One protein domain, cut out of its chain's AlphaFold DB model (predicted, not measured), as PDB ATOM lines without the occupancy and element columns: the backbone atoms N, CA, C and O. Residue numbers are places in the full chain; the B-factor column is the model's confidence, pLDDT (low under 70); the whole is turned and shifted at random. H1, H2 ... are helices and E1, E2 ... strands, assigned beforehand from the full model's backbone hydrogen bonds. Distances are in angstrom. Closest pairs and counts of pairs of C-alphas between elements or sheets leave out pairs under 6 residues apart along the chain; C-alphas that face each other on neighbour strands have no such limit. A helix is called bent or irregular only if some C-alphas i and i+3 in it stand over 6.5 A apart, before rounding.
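AT A GLANCE: This is residues 2 to 130 of the 132 residues of the protein "TetR/AcrR family transcriptional regulator C-terminal domain-containing protein" of Sporosarcina sp. resist (UniProt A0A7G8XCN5). Five helices, H1, H2, H4, H5 and H6, stand in a loose ring round the long axis, with a small sheet of three strands capping one end and the short helix H3 set across the other. The ring is uneven: H1 runs beside H2 and H4, while H2 and H6 cross more steeply. The printed part has 129 residues, with six named helices and three named strands in the order H1 E1 H2 H3 H4 E2 H5 H6 E3. The sheet runs E1, E3, E2, all antiparallel, and the class is mostly helix. The whole is compact, with a radius of gyration of the C-alphas of 14.5 A, yet elongated, spanning 43 by 27 by 24 A.

HOW THE PARTS SIT: H1, residues 2 to 10, touches H2, residues 26 to 37, at a shallow tilt of 17 degrees, opposite ways; their closest C-alphas, of Leu 9 and Ile 31, are 5.1 A apart. H1 also touches H4, residues 54 to 68, at a shallow tilt of 29 degrees, the same way, closest at the C-alphas of Glu 6 and Ile 65, 6.3 A. E1, residues 18 to 20, is the antiparallel neighbour of E3, residues 126 to 129, with N 19 and O 127 at 2.9 A. On the other side of E3 is E2, residues 70 to 72, also antiparallel, with N 71 and O 128 at 2.9 A. H4 touches H5, residues 82 to 102, at a steep tilt of 41 degrees, opposite ways, closest at the C-alphas of Leu 63 and Ala 90, 5.1 A. H4, with residues 64 to 68, and H5, with residues 82 to 86, only graze the sheet. H3, residues 39 to 46, touches residues 101 to 102 of H5, about perpendicular at 83 degrees, closest at the C-alphas of Glu 43 and Ile 101, 6.1 A. H5 and H6, residues 109 to 121, form a helical hairpin but only just touch, with 3 pairs of C-alphas within 8 A, the closest those of Phe 93 and Val 116, 7.8 A. H6 touches H2 with residues 109 to 114 alone, at a steep tilt of 49 degrees, closest at the C-alphas of Thr 26 and Ile 113, 6.2 A. In H5 and H6 every O i to N i+4 pair is within hydrogen-bond range; the counts are 3 of 5 in H1, 5 of 8 in H2, 10 of 11 in H4 and 1 of 4 in H3, where 4 of 5 O i to N i+3 pairs are.

IN THESE COORDINATES: H1 begins at C-alpha 2, (268.370, 285.108, 403.813), and is 13.8 A long. E1 is 6.6 A and H2 15.0 A; H2 is irregular, with C-alphas 28 and 31 8.4 A apart. H3 is 11.4 A, H4 20.5 A and E2 6.2 A. H5 is 29.8 A, ending at C-alpha 102, (257.727, 278.872, 389.581). H6 is 18.5 A and E3 9.7 A, ending at C-alpha 129, (256.763, 283.879, 419.274).

THE WHOLE: The two C-alphas farthest apart are those of Glu 49 and Asn 76, 44.2 A. The printed part has no cut and no long link. The mean pLDDT of the printed part is 81.3; it is under 70 in residues 10 to 28, 73 to 77 and 121 to 130.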
ATOM      1  N   LEU A   2     268.883 286.108 402.852       84.19
ATOM      2  CA  LEU A   2     268.370 285.108 403.813       84.19
ATOM      3  C   LEU A   2     268.348 285.592 405.277       84.19
ATOM      4  O   LEU A   2     267.363 285.386 405.966       84.19
ATOM      5  N   LYS A   3     269.351 286.358 405.723       85.06
ATOM      6  CA  LYS A   3     269.295 287.018 407.042       85.06
ATOM      7  C   LYS A   3     268.153 288.043 407.148       85.06
ATOM      8  O   LYS A   3     267.558 288.209 408.197       85.06
ATOM      9  N   GLY A   4     267.826 288.724 406.049       82.56
ATOM     10  CA  GLY A   4     266.679 289.633 406.017       82.56
ATOM     11  C   GLY A   4     265.347 288.885 406.093       82.56
ATOM     12  O   GLY A   4     264.428 289.379 406.733       82.56
ATOM     13  N   LEU A   5     265.280 287.675 405.524       83.69
ATOM     14  CA  LEU A   5     264.145 286.765 405.668       83.69
ATOM     15  C   LEU A   5     263.952 286.363 407.139       83.69
ATOM     16  O   LEU A   5     262.847 286.516 407.653       83.69
ATOM     17  N   GLU A   6     265.029 285.948 407.822       82.75
ATOM     18  CA  GLU A   6     265.026 285.627 409.265       82.75
ATOM     19  C   GLU A   6     264.506 286.804 410.100       82.75
ATOM     20  O   GLU A   6     263.617 286.631 410.931       82.75
ATOM     21  N   ASN A   7     264.974 288.018 409.804       81.94
ATOM     22  CA  ASN A   7     264.581 289.222 410.539       81.94
ATOM     23  C   ASN A   7     263.167 289.725 410.189       81.94
ATOM     24  O   ASN A   7     262.561 290.469 410.959       81.94
ATOM     25  N   SER A   8     262.650 289.407 408.997       76.50
ATOM     26  CA  SER A   8     261.360 289.928 408.525       76.50
ATOM     27  C   SER A   8     260.184 289.372 409.320       76.50
ATOM     28  O   SER A   8     259.204 290.086 409.539       76.50
ATOM     29  N   LEU A   9     260.300 288.125 409.781       71.31
ATOM     30  CA  LEU A   9     259.192 287.417 410.397       71.31
ATOM     31  C   LEU A   9     258.892 287.910 411.815       71.31
ATOM     32  O   LEU A   9     257.732 287.920 412.194       71.31
ATOM     33  N   GLY A  10     259.896 288.380 412.561       63.00
ATOM     34  CA  GLY A  10     259.719 288.879 413.930       63.00
ATOM     35  C   GLY A  10     259.069 290.265 414.038       63.00
ATOM     36  O   GLY A  10     258.547 290.619 415.088       63.00
ATOM     37  N   LYS A  11     259.045 291.052 412.952       69.25
ATOM     38  CA  LYS A  11     258.540 292.441 412.950       69.25
ATOM     39  C   LYS A  11     257.101 292.649 413.467       69.25
ATOM     40  O   LYS A  11     256.878 293.679 414.097       69.25
ATOM     41  N   PRO A  12     256.119 291.768 413.193       64.12
ATOM     42  CA  PRO A  12     254.750 291.941 413.665       64.12
ATOM     43  C   PRO A  12     254.510 291.346 415.065       64.12
ATOM     44  O   PRO A  12     253.394 291.453 415.572       64.12
ATOM     45  N   TYR A  13     255.513 290.716 415.692       65.00
ATOM     46  CA  TYR A  13     255.345 289.967 416.935       65.00
ATOM     47  C   TYR A  13     256.111 290.595 418.104       65.00
ATOM     48  O   TYR A  13     257.254 291.028 417.973       65.00
ATOM     49  N   ILE A  14     255.483 290.605 419.281       69.56
ATOM     50  CA  ILE A  14     256.128 290.977 420.543       69.56
ATOM     51  C   ILE A  14     256.643 289.684 421.204       69.56
ATOM     52  O   ILE A  14     255.859 288.739 421.330       69.56
ATOM     53  N   PRO A  15     257.924 289.598 421.618       68.69
ATOM     54  CA  PRO A  15     258.460 288.415 422.298       68.69
ATOM     55  C   PRO A  15     257.626 287.995 423.519       68.69
ATOM     56  O   PRO A  15     257.209 288.839 424.312       68.69
ATOM     57  N   GLY A  16     257.377 286.690 423.670       62.25
ATOM     58  CA  GLY A  16     256.594 286.113 424.773       62.25
ATOM     59  C   GLY A  16     255.073 286.216 424.598       62.25
ATOM     60  O   GLY A  16     254.310 285.774 425.459       62.25
ATOM     61  N   GLN A  17     254.599 286.788 423.488       66.81
ATOM     62  CA  GLN A  17     253.179 286.807 423.173       66.81
ATOM     63  C   GLN A  17     252.757 285.477 422.530       66.81
ATOM     64  O   GLN A  17     253.279 285.044 421.501       66.81
ATOM     65  N   LYS A  18     251.746 284.839 423.130       63.69
ATOM     66  CA  LYS A  18     251.065 283.684 422.538       63.69
ATOM     67  C   LYS A  18     250.130 284.156 421.435       63.69
ATOM     68  O   LYS A  18     249.173 284.888 421.699       63.69
ATOM     69  N   PHE A  19     250.375 283.697 420.215       63.94
ATOM     70  CA  PHE A  19     249.484 283.918 419.091       63.94
ATOM     71  C   PHE A  19     248.711 282.644 418.798       63.94
ATOM     72  O   PHE A  19     249.237 281.535 418.799       63.94
ATOM     73  N   TYR A  20     247.420 282.803 418.550       62.84
ATOM     74  CA  TYR A  20     246.602 281.712 418.054       62.84
ATOM     75  C   TYR A  20     246.594 281.813 416.539       62.84
ATOM     76  O   TYR A  20     246.437 282.907 415.999       62.84
ATOM     77  N   THR A  21     246.749 280.694 415.847       61.97
ATOM     78  CA  THR A  21     246.730 280.653 414.375       61.97
ATOM     79  C   THR A  21     245.412 281.149 413.792       61.97
ATOM     80  O   THR A  21     245.367 281.701 412.697       61.97
ATOM     81  N   THR A  22     244.338 281.057 414.574       56.25
ATOM     82  CA  THR A  22     243.032 281.657 414.287       56.25
ATOM     83  C   THR A  22     243.072 283.184 414.186       56.25
ATOM     84  O   THR A  22     242.193 283.764 413.554       56.25
ATOM     85  N   LYS A  23     244.094 283.832 414.762       59.06
ATOM     86  CA  LYS A  23     244.339 285.282 414.713       59.06
ATOM     87  C   LYS A  23     245.395 285.691 413.681       59.06
ATOM     88  O   LYS A  23     245.680 286.882 413.580       59.06
ATOM     89  N   LEU A  24     245.969 284.743 412.933       64.06
ATOM     90  CA  LEU A  24     246.853 285.072 411.817       64.06
ATOM     91  C   LEU A  24     246.062 285.835 410.750       64.06
ATOM     92  O   LEU A  24     244.976 285.421 410.339       64.06
ATOM     93  N   ASN A  25     246.629 286.955 410.327       61.81
ATOM     94  CA  ASN A  25     246.102 287.854 409.307       61.81
ATOM     95  C   ASN A  25     247.236 288.275 408.361       61.81
ATOM     96  O   ASN A  25     248.397 287.965 408.620       61.81
ATOM     97  N   THR A  26     246.921 288.988 407.283       60.22
ATOM     98  CA  THR A  26     247.904 289.403 406.269       60.22
ATOM     99  C   THR A  26     249.167 290.068 406.856       60.22
ATOM    100  O   THR A  26     250.271 289.649 406.505       60.22
ATOM    101  N   PRO A  27     249.070 290.988 407.846       58.97
ATOM    102  CA  PRO A  27     250.235 291.548 408.550       58.97
ATOM    103  C   PRO A  27     251.143 290.536 409.269       58.97
ATOM    104  O   PRO A  27     252.314 290.820 409.514       58.97
ATOM    105  N   SER A  28     250.622 289.358 409.621       60.44
ATOM    106  CA  SER A  28     251.378 288.293 410.294       60.44
ATOM    107  C   SER A  28     252.395 287.614 409.366       60.44
ATOM    108  O   SER A  28     253.331 286.980 409.840       60.44
ATOM    109  N   PHE A  29     252.256 287.765 408.044       70.06
ATOM    110  CA  PHE A  29     253.097 287.099 407.045       70.06
ATOM    111  C   PHE A  29     254.104 288.046 406.381       70.06
ATOM    112  O   PHE A  29     254.339 287.985 405.175       70.06
ATOM    113  N   ASN A  30     254.790 288.871 407.179       80.12
ATOM    114  CA  ASN A  30     255.876 289.732 406.685       80.12
ATOM    115  C   ASN A  30     256.985 288.969 405.939       80.12
ATOM    116  O   ASN A  30     257.676 289.562 405.114       80.12
ATOM    117  N   ILE A  31     257.141 287.663 406.182       84.69
ATOM    118  CA  ILE A  31     258.063 286.811 405.423       84.69
ATOM    119  C   ILE A  31     257.683 286.706 403.941       84.69
ATOM    120  O   ILE A  31     258.564 286.752 403.087       84.69
ATOM    121  N   ILE A  32     256.385 286.628 403.623       89.00
ATOM    122  CA  ILE A  32     255.893 286.589 402.241       89.00
ATOM    123  C   ILE A  32     256.092 287.961 401.595       89.00
ATOM    124  O   ILE A  32     256.618 288.038 400.486       89.00
ATOM    125  N   SER A  33     255.779 289.043 402.317       89.56
ATOM    126  CA  SER A  33     256.047 290.411 401.856       89.56
ATOM    127  C   SER A  33     257.524 290.631 401.546       89.56
ATOM    128  O   SER A  33     257.863 291.116 400.471       89.56
ATOM    129  N   TYR A  34     258.419 290.186 402.432       91.38
ATOM    130  CA  TYR A  34     259.860 290.280 402.210       91.38
ATOM    131  C   TYR A  34     260.306 289.494 400.971       91.38
ATOM    132  O   TYR A  34     261.144 289.983 400.213       91.38
ATOM    133  N   ILE A  35     259.757 288.294 400.741       92.50
ATOM    134  CA  ILE A  35     260.044 287.511 399.530       92.50
ATOM    135  C   ILE A  35     259.598 288.275 398.281       92.50
ATOM    136  O   ILE A  35     260.388 288.404 397.350       92.50
ATOM    137  N   TYR A  36     258.384 288.829 398.277       93.12
ATOM    138  CA  TYR A  36     257.821 289.547 397.131       93.12
ATOM    139  C   TYR A  36     258.565 290.855 396.806       93.12
ATOM    140  O   TYR A  36     258.913 291.124 395.649       93.12
ATOM    141  N   GLU A  37     258.881 291.651 397.830       93.69
ATOM    142  CA  GLU A  37     259.675 292.883 397.710       93.69
ATOM    143  C   GLU A  37     261.077 292.610 397.155       93.69
ATOM    144  O   GLU A  37     261.653 293.439 396.453       93.69
ATOM    145  N   ASN A  38     261.614 291.422 397.434       94.81
ATOM    146  CA  ASN A  38     262.942 290.996 397.015       94.81
ATOM    147  C   ASN A  38     262.904 289.875 395.962       94.81
ATOM    148  O   ASN A  38     263.873 289.120 395.826       94.81
ATOM    149  N   ARG A  39     261.801 289.761 395.209       94.56
ATOM    150  CA  ARG A  39     261.529 288.628 394.307       94.56
ATOM    151  C   ARG A  39     262.632 288.370 393.292       94.56
ATOM    152  O   ARG A  39     262.983 287.220 393.090       94.56
ATOM    153  N   ASN A  40     263.286 289.413 392.776       94.19
ATOM    154  CA  ASN A  40     264.398 289.269 391.829       94.19
ATOM    155  C   ASN A  40     265.523 288.363 392.364       94.19
ATOM    156  O   ASN A  40     266.177 287.678 391.589       94.19
ATOM    157  N   PHE A  41     265.755 288.355 393.683       94.69
ATOM    158  CA  PHE A  41     266.711 287.444 394.312       94.69
ATOM    159  C   PHE A  41     266.135 286.035 394.483       94.69
ATOM    160  O   PHE A  41     266.828 285.054 394.228       94.69
ATOM    161  N   PHE A  42     264.893 285.918 394.955       94.19
ATOM    162  CA  PHE A  42     264.286 284.619 395.257       94.19
ATOM    163  C   PHE A  42     263.907 283.834 393.999       94.19
ATOM    164  O   PHE A  42     264.034 282.617 393.990       94.19
ATOM    165  N   GLU A  43     263.551 284.517 392.914       95.00
ATOM    166  CA  GLU A  43     263.308 283.944 391.590       95.00
ATOM    167  C   GLU A  43     264.558 283.332 390.955       95.00
ATOM    168  O   GLU A  43     264.428 282.509 390.053       95.00
ATOM    169  N   LEU A  44     265.764 283.643 391.456       94.31
ATOM    170  CA  LEU A  44     266.985 282.960 391.022       94.31
ATOM    171  C   LEU A  44     266.921 281.449 391.276       94.31
ATOM    172  O   LEU A  44     267.643 280.702 390.634       94.31
ATOM    173  N   ILE A  45     266.045 280.996 392.179       93.81
ATOM    174  CA  ILE A  45     265.784 279.575 392.427       93.81
ATOM    175  C   ILE A  45     265.230 278.833 391.198       93.81
ATOM    176  O   ILE A  45     265.253 277.610 391.189       93.81
ATOM    177  N   LYS A  46     264.710 279.545 390.188       92.62
ATOM    178  CA  LYS A  46     264.162 278.947 388.961       92.62
ATOM    179  C   LYS A  46     265.240 278.393 388.026       92.62
ATOM    180  O   LYS A  46     264.926 277.580 387.166       92.62
ATOM    181  N   TYR A  47     266.479 278.869 388.145       90.38
ATOM    182  CA  TYR A  47     267.569 278.472 387.255       90.38
ATOM    183  C   TYR A  47     268.199 277.155 387.706       90.38
ATOM    184  O   TYR A  47     268.323 276.918 388.904       90.38
ATOM    185  N   ASP A  48     268.657 276.346 386.746       80.88
ATOM    186  CA  ASP A  48     269.348 275.072 387.009       80.88
ATOM    187  C   ASP A  48     270.636 275.263 387.832       80.88
ATOM    188  O   ASP A  48     270.980 274.443 388.683       80.88
ATOM    189  N   GLU A  49     271.328 276.385 387.610       80.88
ATOM    190  CA  GLU A  49     272.479 276.830 388.394       80.88
ATOM    191  C   GLU A  49     272.151 278.161 389.088       80.88
ATOM    192  O   GLU A  49     272.537 279.234 388.611       80.88
ATOM    193  N   PRO A  50     271.413 278.149 390.212       81.50
ATOM    194  CA  PRO A  50     271.182 279.373 390.961       81.50
ATOM    195  C   PRO A  50     272.463 279.790 391.697       81.50
ATOM    196  O   PRO A  50     273.495 279.114 391.664       81.50
ATOM    197  N   LEU A  51     272.372 280.867 392.483       87.88
ATOM    198  CA  LEU A  51     273.417 281.200 393.451       87.88
ATOM    199  C   LEU A  51     273.811 279.958 394.277       87.88
ATOM    200  O   LEU A  51     272.920 279.286 394.814       87.88
ATOM    201  N   PRO A  52     275.119 279.669 394.433       88.00
ATOM    202  CA  PRO A  52     275.583 278.472 395.117       88.00
ATOM    203  C   PRO A  52     274.904 278.261 396.473       88.00
ATOM    204  O   PRO A  52     274.944 279.107 397.372       88.00
ATOM    205  N   GLY A  53     274.252 277.105 396.607       87.38
ATOM    206  CA  GLY A  53     273.569 276.691 397.826       87.38
ATOM    207  C   GLY A  53     272.192 277.316 398.058       87.38
ATOM    208  O   GLY A  53     271.613 277.038 399.103       87.38
ATOM    209  N   LEU A  54     271.625 278.115 397.144       91.44
ATOM    210  CA  LEU A  54     270.306 278.734 397.343       91.44
ATOM    211  C   LEU A  54     269.186 277.691 397.528       91.44
ATOM    212  O   LEU A  54     268.425 277.804 398.489       91.44
ATOM    213  N   HIS A  55     269.159 276.628 396.709       90.56
ATOM    214  CA  HIS A  55     268.233 275.486 396.861       90.56
ATOM    215  C   HIS A  55     268.308 274.796 398.219       90.56
ATOM    216  O   HIS A  55     267.338 274.200 398.670       90.56
ATOM    217  N   THR A  56     269.457 274.870 398.883       91.94
ATOM    218  CA  THR A  56     269.661 274.243 400.189       91.94
ATOM    219  C   THR A  56     269.377 275.227 401.318       91.94
ATOM    220  O   THR A  56     268.621 274.932 402.240       91.94
ATOM    221  N   ARG A  57     269.954 276.427 401.242       93.31
ATOM    222  CA  ARG A  57     269.921 277.420 402.315       93.31
ATOM    223  C   ARG A  57     268.554 278.064 402.473       93.31
ATOM    224  O   ARG A  57     268.185 278.374 403.594       93.31
ATOM    225  N   PHE A  58     267.798 278.257 401.394       93.62
ATOM    226  CA  PHE A  58     266.481 278.884 401.485       93.62
ATOM    227  C   PHE A  58     265.481 278.055 402.322       93.62
ATOM    228  O   PHE A  58     265.010 278.577 403.339       93.62
ATOM    229  N   PRO A  59     265.210 276.768 402.015       94.06
ATOM    230  CA  PRO A  59     264.349 275.948 402.871       94.06
ATOM    231  C   PRO A  59     264.924 275.754 404.280       94.06
ATOM    232  O   PRO A  59     264.173 275.723 405.254       94.06
ATOM    233  N   GLN A  60     266.252 275.672 404.422       94.62
ATOM    234  CA  GLN A  60     266.896 275.570 405.736       94.62
ATOM    235  C   GLN A  60     266.713 276.827 406.589       94.62
ATOM    236  O   GLN A  60     266.502 276.707 407.791       94.62
ATOM    237  N   THR A  61     266.748 278.018 405.993       92.19
ATOM    238  CA  THR A  61     266.462 279.267 406.701       92.19
ATOM    239  C   THR A  61     265.014 279.293 407.193       92.19
ATOM    240  O   THR A  61     264.779 279.642 408.347       92.19
ATOM    241  N   ILE A  62     264.043 278.862 406.379       90.75
ATOM    242  CA  ILE A  62     262.639 278.753 406.817       90.75
ATOM    243  C   ILE A  62     262.519 277.771 407.989       90.75
ATOM    244  O   ILE A  62     261.893 278.090 408.999       90.75
ATOM    245  N   LEU A  63     263.162 276.603 407.897       91.25
ATOM    246  CA  LEU A  63     263.191 275.635 408.993       91.25
ATOM    247  C   LEU A  63     263.782 276.232 410.273       91.25
ATOM    248  O   LEU A  63     263.190 276.084 411.340       91.25
ATOM    249  N   LYS A  64     264.928 276.907 410.165       89.56
ATOM    250  CA  LYS A  64     265.604 277.542 411.297       89.56
ATOM    251  C   LYS A  64     264.667 278.509 412.019       89.56
ATOM    252  O   LYS A  64     264.534 278.431 413.233       89.56
ATOM    253  N   ILE A  65     263.943 279.342 411.272       85.06
ATOM    254  CA  ILE A  65     262.957 280.270 411.832       85.06
ATOM    255  C   ILE A  65     261.868 279.520 412.621       85.06
ATOM    256  O   ILE A  65     261.566 279.875 413.756       85.06
ATOM    257  N   TYR A  66     261.321 278.433 412.069       83.44
ATOM    258  CA  TYR A  66     260.339 277.594 412.769       83.44
ATOM    259  C   TYR A  66     260.917 276.930 414.030       83.44
ATOM    260  O   TYR A  66     260.208 276.710 415.012       83.44
ATOM    261  N   GLN A  67     262.202 276.580 414.021       85.44
ATOM    262  CA  GLN A  67     262.864 275.956 415.160       85.44
ATOM    263  C   GLN A  67     263.159 276.943 416.284       85.44
ATOM    264  O   GLN A  67     262.858 276.615 417.431       85.44
ATOM    265  N   GLU A  68     263.685 278.115 415.944       84.44
ATOM    266  CA  GLU A  68     264.275 279.060 416.891       84.44
ATOM    267  C   GLU A  68     263.325 280.176 417.323       84.44
ATOM    268  O   GLU A  68     263.444 280.648 418.442       84.44
ATOM    269  N   GLN A  69     262.373 280.591 416.482       77.31
ATOM    270  CA  GLN A  69     261.530 281.757 416.781       77.31
ATOM    271  C   GLN A  69     260.135 281.386 417.299       77.31
ATOM    272  O   GLN A  69     259.386 282.268 417.723       77.31
ATOM    273  N   PHE A  70     259.781 280.093 417.302       72.69
ATOM    274  CA  PHE A  70     258.443 279.639 417.676       72.69
ATOM    275  C   PHE A  70     258.398 278.403 418.572       72.69
ATOM    276  O   PHE A  70     259.088 277.393 418.368       72.69
ATOM    277  N   ILE A  71     257.445 278.444 419.500       72.44
ATOM    278  CA  ILE A  71     256.948 277.279 420.224       72.44
ATOM    279  C   ILE A  71     255.599 276.888 419.615       72.44
ATOM    280  O   ILE A  71     254.660 277.682 419.580       72.44
ATOM    281  N   PHE A  72     255.513 275.645 419.139       71.94
ATOM    282  CA  PHE A  72     254.285 275.071 418.591       71.94
ATOM    283  C   PHE A  72     253.578 274.238 419.650       71.94
ATOM    284  O   PHE A  72     254.219 273.495 420.395       71.94
ATOM    285  N   GLN A  73     252.249 274.307 419.661       68.50
ATOM    286  CA  GLN A  73     251.412 273.351 420.377       68.50
ATOM    287  C   GLN A  73     250.474 272.664 419.381       68.50
ATOM    288  O   GLN A  73     249.869 273.299 418.515       68.50
ATOM    289  N   THR A  74     250.368 271.344 419.486       66.62
ATOM    290  CA  THR A  74     249.461 270.546 418.659       66.62
ATOM    291  C   THR A  74     248.010 270.761 419.060       66.62
ATOM    292  O   THR A  74     247.703 270.933 420.242       66.62
ATOM    293  N   ILE A  75     247.102 270.625 418.096       63.62
ATOM    294  CA  ILE A  75     245.662 270.549 418.359       63.62
ATOM    295  C   ILE A  75     245.402 269.385 419.336       63.62
ATOM    296  O   ILE A  75     245.941 268.293 419.159       63.62
ATOM    297  N   ASN A  76     244.610 269.623 420.385       63.88
ATOM    298  CA  ASN A  76     244.250 268.645 421.425       63.88
ATOM    299  C   ASN A  76     245.420 268.050 422.237       63.88
ATOM    300  O   ASN A  76     245.243 267.008 422.862       63.88
ATOM    301  N   ASN A  77     246.599 268.690 422.255       67.81
ATOM    302  CA  ASN A  77     247.793 268.186 422.957       67.81
ATOM    303  C   ASN A  77     248.186 266.750 422.558       67.81
ATOM    304  O   ASN A  77     248.712 265.996 423.378       67.81
ATOM    305  N   ILE A  78     247.920 266.358 421.306       73.31
ATOM    306  CA  ILE A  78     248.343 265.055 420.790       73.31
ATOM    307  C   ILE A  78     249.878 265.010 420.803       73.31
ATOM    308  O   ILE A  78     250.513 265.850 420.165       73.31
ATOM    309  N   PRO A  79     250.499 264.045 421.501       71.00
ATOM    310  CA  PRO A  79     251.948 263.969 421.571       71.00
ATOM    311  C   PRO A  79     252.515 263.651 420.186       71.00
ATOM    312  O   PRO A  79     252.274 262.582 419.626       71.00
ATOM    313  N   VAL A  80     253.289 264.585 419.641       76.94
ATOM    314  CA  VAL A  80     254.054 264.407 418.404       76.94
ATOM    315  C   VAL A  80     255.505 264.785 418.647       76.94
ATOM    316  O   VAL A  80     255.824 265.573 419.539       76.94
ATOM    317  N   ASN A  81     256.397 264.264 417.812       86.56
ATOM    318  CA  ASN A  81     257.760 264.763 417.773       86.56
ATOM    319  C   ASN A  81     257.762 266.171 417.146       86.56
ATOM    320  O   ASN A  81     257.579 266.323 415.936       86.56
ATOM    321  N   LEU A  82     257.950 267.196 417.983       81.75
ATOM    322  CA  LEU A  82     257.878 268.599 417.572       81.75
ATOM    323  C   LEU A  82     258.954 268.988 416.551       81.75
ATOM    324  O   LEU A  82     258.691 269.846 415.713       81.75
ATOM    325  N   ASP A  83     260.118 268.338 416.553       87.69
ATOM    326  CA  ASP A  83     261.166 268.603 415.562       87.69
ATOM    327  C   ASP A  83     260.742 268.141 414.166       87.69
ATOM    328  O   ASP A  83     260.913 268.864 413.180       87.69
ATOM    329  N   TYR A  84     260.132 266.955 414.079       88.94
ATOM    330  CA  TYR A  84     259.566 266.460 412.825       88.94
ATOM    331  C   TYR A  84     258.380 267.306 412.374       88.94
ATOM    332  O   TYR A  84     258.276 267.605 411.187       88.94
ATOM    333  N   PHE A  85     257.523 267.732 413.304       84.69
ATOM    334  CA  PHE A  85     256.401 268.615 412.998       84.69
ATOM    335  C   PHE A  85     256.882 269.955 412.423       84.69
ATOM    336  O   PHE A  85     256.489 270.320 411.318       84.69
ATOM    337  N   LYS A  86     257.816 270.636 413.104       85.81
ATOM    338  CA  LYS A  86     258.436 271.886 412.630       85.81
ATOM    339  C   LYS A  86     259.052 271.719 411.242       85.81
ATOM    340  O   LYS A  86     258.850 272.566 410.375       85.81
ATOM    341  N   ARG A  87     259.764 270.609 411.007       91.25
ATOM    342  CA  ARG A  87     260.346 270.290 409.697       91.25
ATOM    343  C   ARG A  87     259.287 270.095 408.622       91.25
ATOM    344  O   ARG A  87     259.392 270.709 407.567       91.25
ATOM    345  N   TYR A  88     258.280 269.276 408.890       88.56
ATOM    346  CA  TYR A  88     257.179 269.035 407.965       88.56
ATOM    347  C   TYR A  88     256.487 270.345 407.569       88.56
ATOM    348  O   TYR A  88     256.353 270.633 406.382       88.56
ATOM    349  N   THR A  89     256.137 271.185 408.547       85.25
ATOM    350  CA  THR A  89     255.466 272.463 408.288       85.25
ATOM    351  C   THR A  89     256.360 273.446 407.531       85.25
ATOM    352  O   THR A  89     255.904 274.052 406.565       85.25
ATOM    353  N   ALA A  90     257.635 273.577 407.910       88.62
ATOM    354  CA  ALA A  90     258.572 274.479 407.239       88.62
ATOM    355  C   ALA A  90     258.793 274.104 405.765       88.62
ATOM    356  O   ALA A  90     258.781 274.974 404.894       88.62
ATOM    357  N   PHE A  91     258.961 272.812 405.468       92.75
ATOM    358  CA  PHE A  91     259.135 272.343 404.092       92.75
ATOM    359  C   PHE A  91     257.831 272.379 403.288       92.75
ATOM    360  O   PHE A  91     257.877 272.686 402.100       92.75
ATOM    361  N   GLY A  92     256.677 272.147 403.921       90.88
ATOM    362  CA  GLY A  92     255.372 272.371 403.296       90.88
ATOM    363  C   GLY A  92     255.186 273.832 402.884       90.88
ATOM    364  O   GLY A  92     254.862 274.115 401.733       90.88
ATOM    365  N   PHE A  93     255.492 274.770 403.786       90.31
ATOM    366  CA  PHE A  93     255.446 276.204 403.494       90.31
ATOM    367  C   PHE A  93     256.431 276.610 402.387       90.31
ATOM    368  O   PHE A  93     256.061 277.338 401.467       90.31
ATOM    369  N   TYR A  94     257.664 276.095 402.422       93.38
ATOM    370  CA  TYR A  94     258.627 276.302 401.339       93.38
ATOM    371  C   TYR A  94     258.110 275.782 399.990       93.38
ATOM    372  O   TYR A  94     258.288 276.456 398.980       93.38
ATOM    373  N   GLY A  95     257.441 274.625 399.966       94.25
ATOM    374  CA  GLY A  95     256.832 274.077 398.752       94.25
ATOM    375  C   GLY A  95     255.801 275.021 398.129       94.25
ATOM    376  O   GLY A  95     255.813 275.216 396.915       94.25
ATOM    377  N   LEU A  96     254.973 275.671 398.956       94.38
ATOM    378  CA  LEU A  96     254.019 276.685 398.492       94.38
ATOM    379  C   LEU A  96     254.736 277.903 397.893       94.38
ATOM    380  O   LEU A  96     254.380 278.341 396.803       94.38
ATOM    381  N   ILE A  97     255.775 278.415 398.564       94.38
ATOM    382  CA  ILE A  97     256.581 279.539 398.056       94.38
ATOM    383  C   ILE A  97     257.240 279.179 396.722       94.38
ATOM    384  O   ILE A  97     257.213 279.972 395.785       94.38
ATOM    385  N   LEU A  98     257.845 277.993 396.630       95.44
ATOM    386  CA  LEU A  98     258.523 277.546 395.419       95.44
ATOM    387  C   LEU A  98     257.537 277.415 394.255       95.44
ATOM    388  O   LEU A  98     257.849 277.848 393.149       95.44
ATOM    389  N   ASN A  99     256.343 276.872 394.506       96.19
ATOM    390  CA  ASN A  99     255.285 276.804 393.503       96.19
ATOM    391  C   ASN A  99     254.851 278.203 393.040       96.19
ATOM    392  O   ASN A  99     254.765 278.445 391.840       96.19
ATOM    393  N   TRP A 100     254.653 279.134 393.976       96.19
ATOM    394  CA  TRP A 100     254.296 280.516 393.660       96.19
ATOM    395  C   TRP A 100     255.369 281.191 392.794       96.19
ATOM    396  O   TRP A 100     255.054 281.736 391.739       96.19
ATOM    397  N   ILE A 101     256.649 281.047 393.154       95.75
ATOM    398  CA  ILE A 101     257.786 281.550 392.366       95.75
ATOM    399  C   ILE A 101     257.838 280.918 390.966       95.75
ATOM    400  O   ILE A 101     258.009 281.634 389.982       95.75
ATOM    401  N   ASN A 102     257.680 279.596 390.859       95.50
ATOM    402  CA  ASN A 102     257.727 278.872 389.581       95.50
ATOM    403  C   ASN A 102     256.525 279.171 388.676       95.50
ATOM    404  O   ASN A 102     256.613 278.982 387.467       95.50
ATOM    405  N   SER A 103     255.416 279.636 389.251       95.81
ATOM    406  CA  SER A 103     254.244 280.120 388.515       95.81
ATOM    407  C   SER A 103     254.353 281.588 388.084       95.81
ATOM    408  O   SER A 103     253.359 282.168 387.658       95.81
ATOM    409  N   ASP A 104     255.539 282.190 388.227       94.94
ATOM    410  CA  ASP A 104     255.800 283.617 388.007       94.94
ATOM    411  C   ASP A 104     254.918 284.532 388.873       94.94
ATOM    412  O   ASP A 104     254.471 285.590 388.434       94.94
ATOM    413  N   LEU A 105     254.701 284.125 390.132       94.12
ATOM    414  CA  LEU A 105     253.901 284.848 391.127       94.12
ATOM    415  C   LEU A 105     252.478 285.130 390.616       94.12
ATOM    416  O   LEU A 105     251.997 286.260 390.681       94.12
ATOM    417  N   LYS A 106     251.834 284.095 390.059       95.38
ATOM    418  CA  LYS A 106     250.534 284.192 389.384       95.38
ATOM    419  C   LYS A 106     249.448 284.806 390.266       95.38
ATOM    420  O   LYS A 106     248.712 285.676 389.802       95.38
ATOM    421  N   GLU A 107     249.316 284.325 391.500       94.50
ATOM    422  CA  GLU A 107     248.450 284.924 392.514       94.50
ATOM    423  C   GLU A 107     249.084 286.213 393.040       94.50
ATOM    424  O   GLU A 107     250.302 286.285 393.240       94.50
ATOM    425  N   SER A 108     248.267 287.229 393.327       93.94
ATOM    426  CA  SER A 108     248.761 288.414 394.021       93.94
ATOM    427  C   SER A 108     249.322 288.046 395.399       93.94
ATOM    428  O   SER A 108     248.974 287.029 396.001       93.94
ATOM    429  N   GLN A 109     250.197 288.902 395.930       92.25
ATOM    430  CA  GLN A 109     250.776 288.707 397.259       92.25
ATOM    431  C   GLN A 109     249.696 288.523 398.340       92.25
ATOM    432  O   GLN A 109     249.871 287.700 399.232       92.25
ATOM    433  N   GLU A 110     248.599 289.281 398.271       90.19
ATOM    434  CA  GLU A 110     247.505 289.195 399.242       90.19
ATOM    435  C   GLU A 110     246.758 287.860 399.132       90.19
ATOM    436  O   GLU A 110     246.654 287.152 400.132       90.19
ATOM    437  N   GLU A 111     246.361 287.462 397.919       92.56
ATOM    438  CA  GLU A 111     245.700 286.173 397.660       92.56
ATOM    439  C   GLU A 111     246.563 284.991 398.124       92.56
ATOM    440  O   GLU A 111     246.083 284.086 398.806       92.56
ATOM    441  N   PHE A 112     247.868 285.013 397.829       92.62
ATOM    442  CA  PHE A 112     248.775 283.953 398.264       92.62
ATOM    443  C   PHE A 112     248.890 283.880 399.796       92.62
ATOM    444  O   PHE A 112     248.906 282.787 400.368       92.62
ATOM    445  N   ILE A 113     248.938 285.026 400.487       88.81
ATOM    446  CA  ILE A 113     248.947 285.059 401.957       88.81
ATOM    447  C   ILE A 113     247.648 284.468 402.520       88.81
ATOM    448  O   ILE A 113     247.702 283.692 403.477       88.81
ATOM    449  N   GLU A 114     246.496 284.801 401.939       88.06
ATOM    450  CA  GLU A 114     245.200 284.271 402.372       88.06
ATOM    451  C   GLU A 114     245.124 282.744 402.236       88.06
ATOM    452  O   GLU A 114     244.724 282.067 403.189       88.06
ATOM    453  N   GLU A 115     245.600 282.184 401.122       88.75
ATOM    454  CA  GLU A 115     245.652 280.732 400.893       88.75
ATOM    455  C   GLU A 115     246.598 280.012 401.871       88.75
ATOM    456  O   GLU A 115     246.274 278.952 402.426       88.75
ATOM    457  N   VAL A 116     247.758 280.609 402.171       86.44
ATOM    458  CA  VAL A 116     248.679 280.098 403.200       86.44
ATOM    459  C   VAL A 116     248.018 280.131 404.585       86.44
ATOM    460  O   VAL A 116     248.119 279.166 405.353       86.44
ATOM    461  N   ILE A 117     247.303 281.206 404.929       81.38
ATOM    462  CA  ILE A 117     246.560 281.311 406.194       81.38
ATOM    463  C   ILE A 117     245.467 280.239 406.272       81.38
ATOM    464  O   ILE A 117     245.341 279.563 407.297       81.38
ATOM    465  N   ALA A 118     244.684 280.053 405.210       82.69
ATOM    466  CA  ALA A 118     243.643 279.031 405.159       82.69
ATOM    467  C   ALA A 118     244.230 277.621 405.360       82.69
ATOM    468  O   ALA A 118     243.725 276.837 406.169       82.69
ATOM    469  N   SER A 119     245.364 277.339 404.714       78.62
ATOM    470  CA  SER A 119     246.084 276.063 404.819       78.62
ATOM    471  C   SER A 119     246.697 275.821 406.205       78.62
ATOM    472  O   SER A 119     246.742 274.690 406.685       78.62
ATOM    473  N   THR A 120     247.156 276.865 406.897       72.69
ATOM    474  CA  THR A 120     247.758 276.729 408.240       72.69
ATOM    475  C   THR A 120     246.712 276.569 409.344       72.69
ATOM    476  O   THR A 120     246.938 275.817 410.297       72.69
ATOM    477  N   LYS A 121     245.536 277.196 409.202       69.56
ATOM    478  CA  LYS A 121     244.409 277.075 410.149       69.56
ATOM    479  C   LYS A 121     243.880 275.648 410.298       69.56
ATOM    480  O   LYS A 121     243.312 275.318 411.334       69.56
ATOM    481  N   THR A 122     244.076 274.793 409.298       64.94
ATOM    482  CA  THR A 122     243.637 273.392 409.345       64.94
ATOM    483  C   THR A 122     244.584 272.483 410.146       64.94
ATOM    484  O   THR A 122     244.180 271.380 410.504       64.94
ATOM    485  N   HIS A 123     245.809 272.928 410.481       57.75
ATOM    486  CA  HIS A 123     246.859 272.049 411.032       57.75
ATOM    487  C   HIS A 123     247.629 272.609 412.249       57.75
ATOM    488  O   HIS A 123     248.414 271.878 412.854       57.75
ATOM    489  N   ILE A 124     247.446 273.880 412.632       59.19
ATOM    490  CA  ILE A 124     248.229 274.547 413.694       59.19
ATOM    491  C   ILE A 124     247.266 275.368 414.572       59.19
ATOM    492  O   ILE A 124     246.385 276.005 414.005       59.19
ATOM    493  N   PHE A 125     247.377 275.369 415.916       57.56
ATOM    494  CA  PHE A 125     246.435 276.079 416.823       57.56
ATOM    495  C   PHE A 125     247.072 277.232 417.627       57.56
ATOM    496  O   PHE A 125     246.548 278.347 417.568       57.56
ATOM    497  N   PRO A 126     248.191 277.042 418.349       54.09
ATOM    498  CA  PRO A 126     248.929 278.164 418.931       54.09
ATOM    499  C   PRO A 126     250.394 278.160 418.489       54.09
ATOM    500  O   PRO A 126     251.083 277.137 418.505       54.09
ATOM    501  N   ILE A 127     250.858 279.343 418.119       59.19
ATOM    502  CA  ILE A 127     252.249 279.655 417.841       59.19
ATOM    503  C   ILE A 127     252.640 280.739 418.850       59.19
ATOM    504  O   ILE A 127     252.094 281.838 418.837       59.19
ATOM    505  N   GLU A 128     253.560 280.444 419.760       62.12
ATOM    506  CA  GLU A 128     254.140 281.465 420.638       62.12
ATOM    507  C   GLU A 128     255.447 281.953 420.025       62.12
ATOM    508  O   GLU A 128     256.339 281.146 419.761       62.12
ATOM    509  N   TYR A 129     255.536 283.258 419.763       63.25
ATOM    510  CA  TYR A 129     256.763 283.879 419.274       63.25
ATOM    511  C   TYR A 129     257.674 284.191 420.460       63.25
ATOM    512  O   TYR A 129     257.276 284.910 421.379       63.25
ATOM    513  N   ILE A 130     258.892 283.653 420.446       61.25
ATOM    514  CA  ILE A 130     259.816 283.747 421.587       61.25
ATOM    515  C   ILE A 130     260.864 284.859 421.465       61.25
ATOM    516  O   ILE A 130     261.451 285.225 422.478       61.25
TER     517      ILE A 130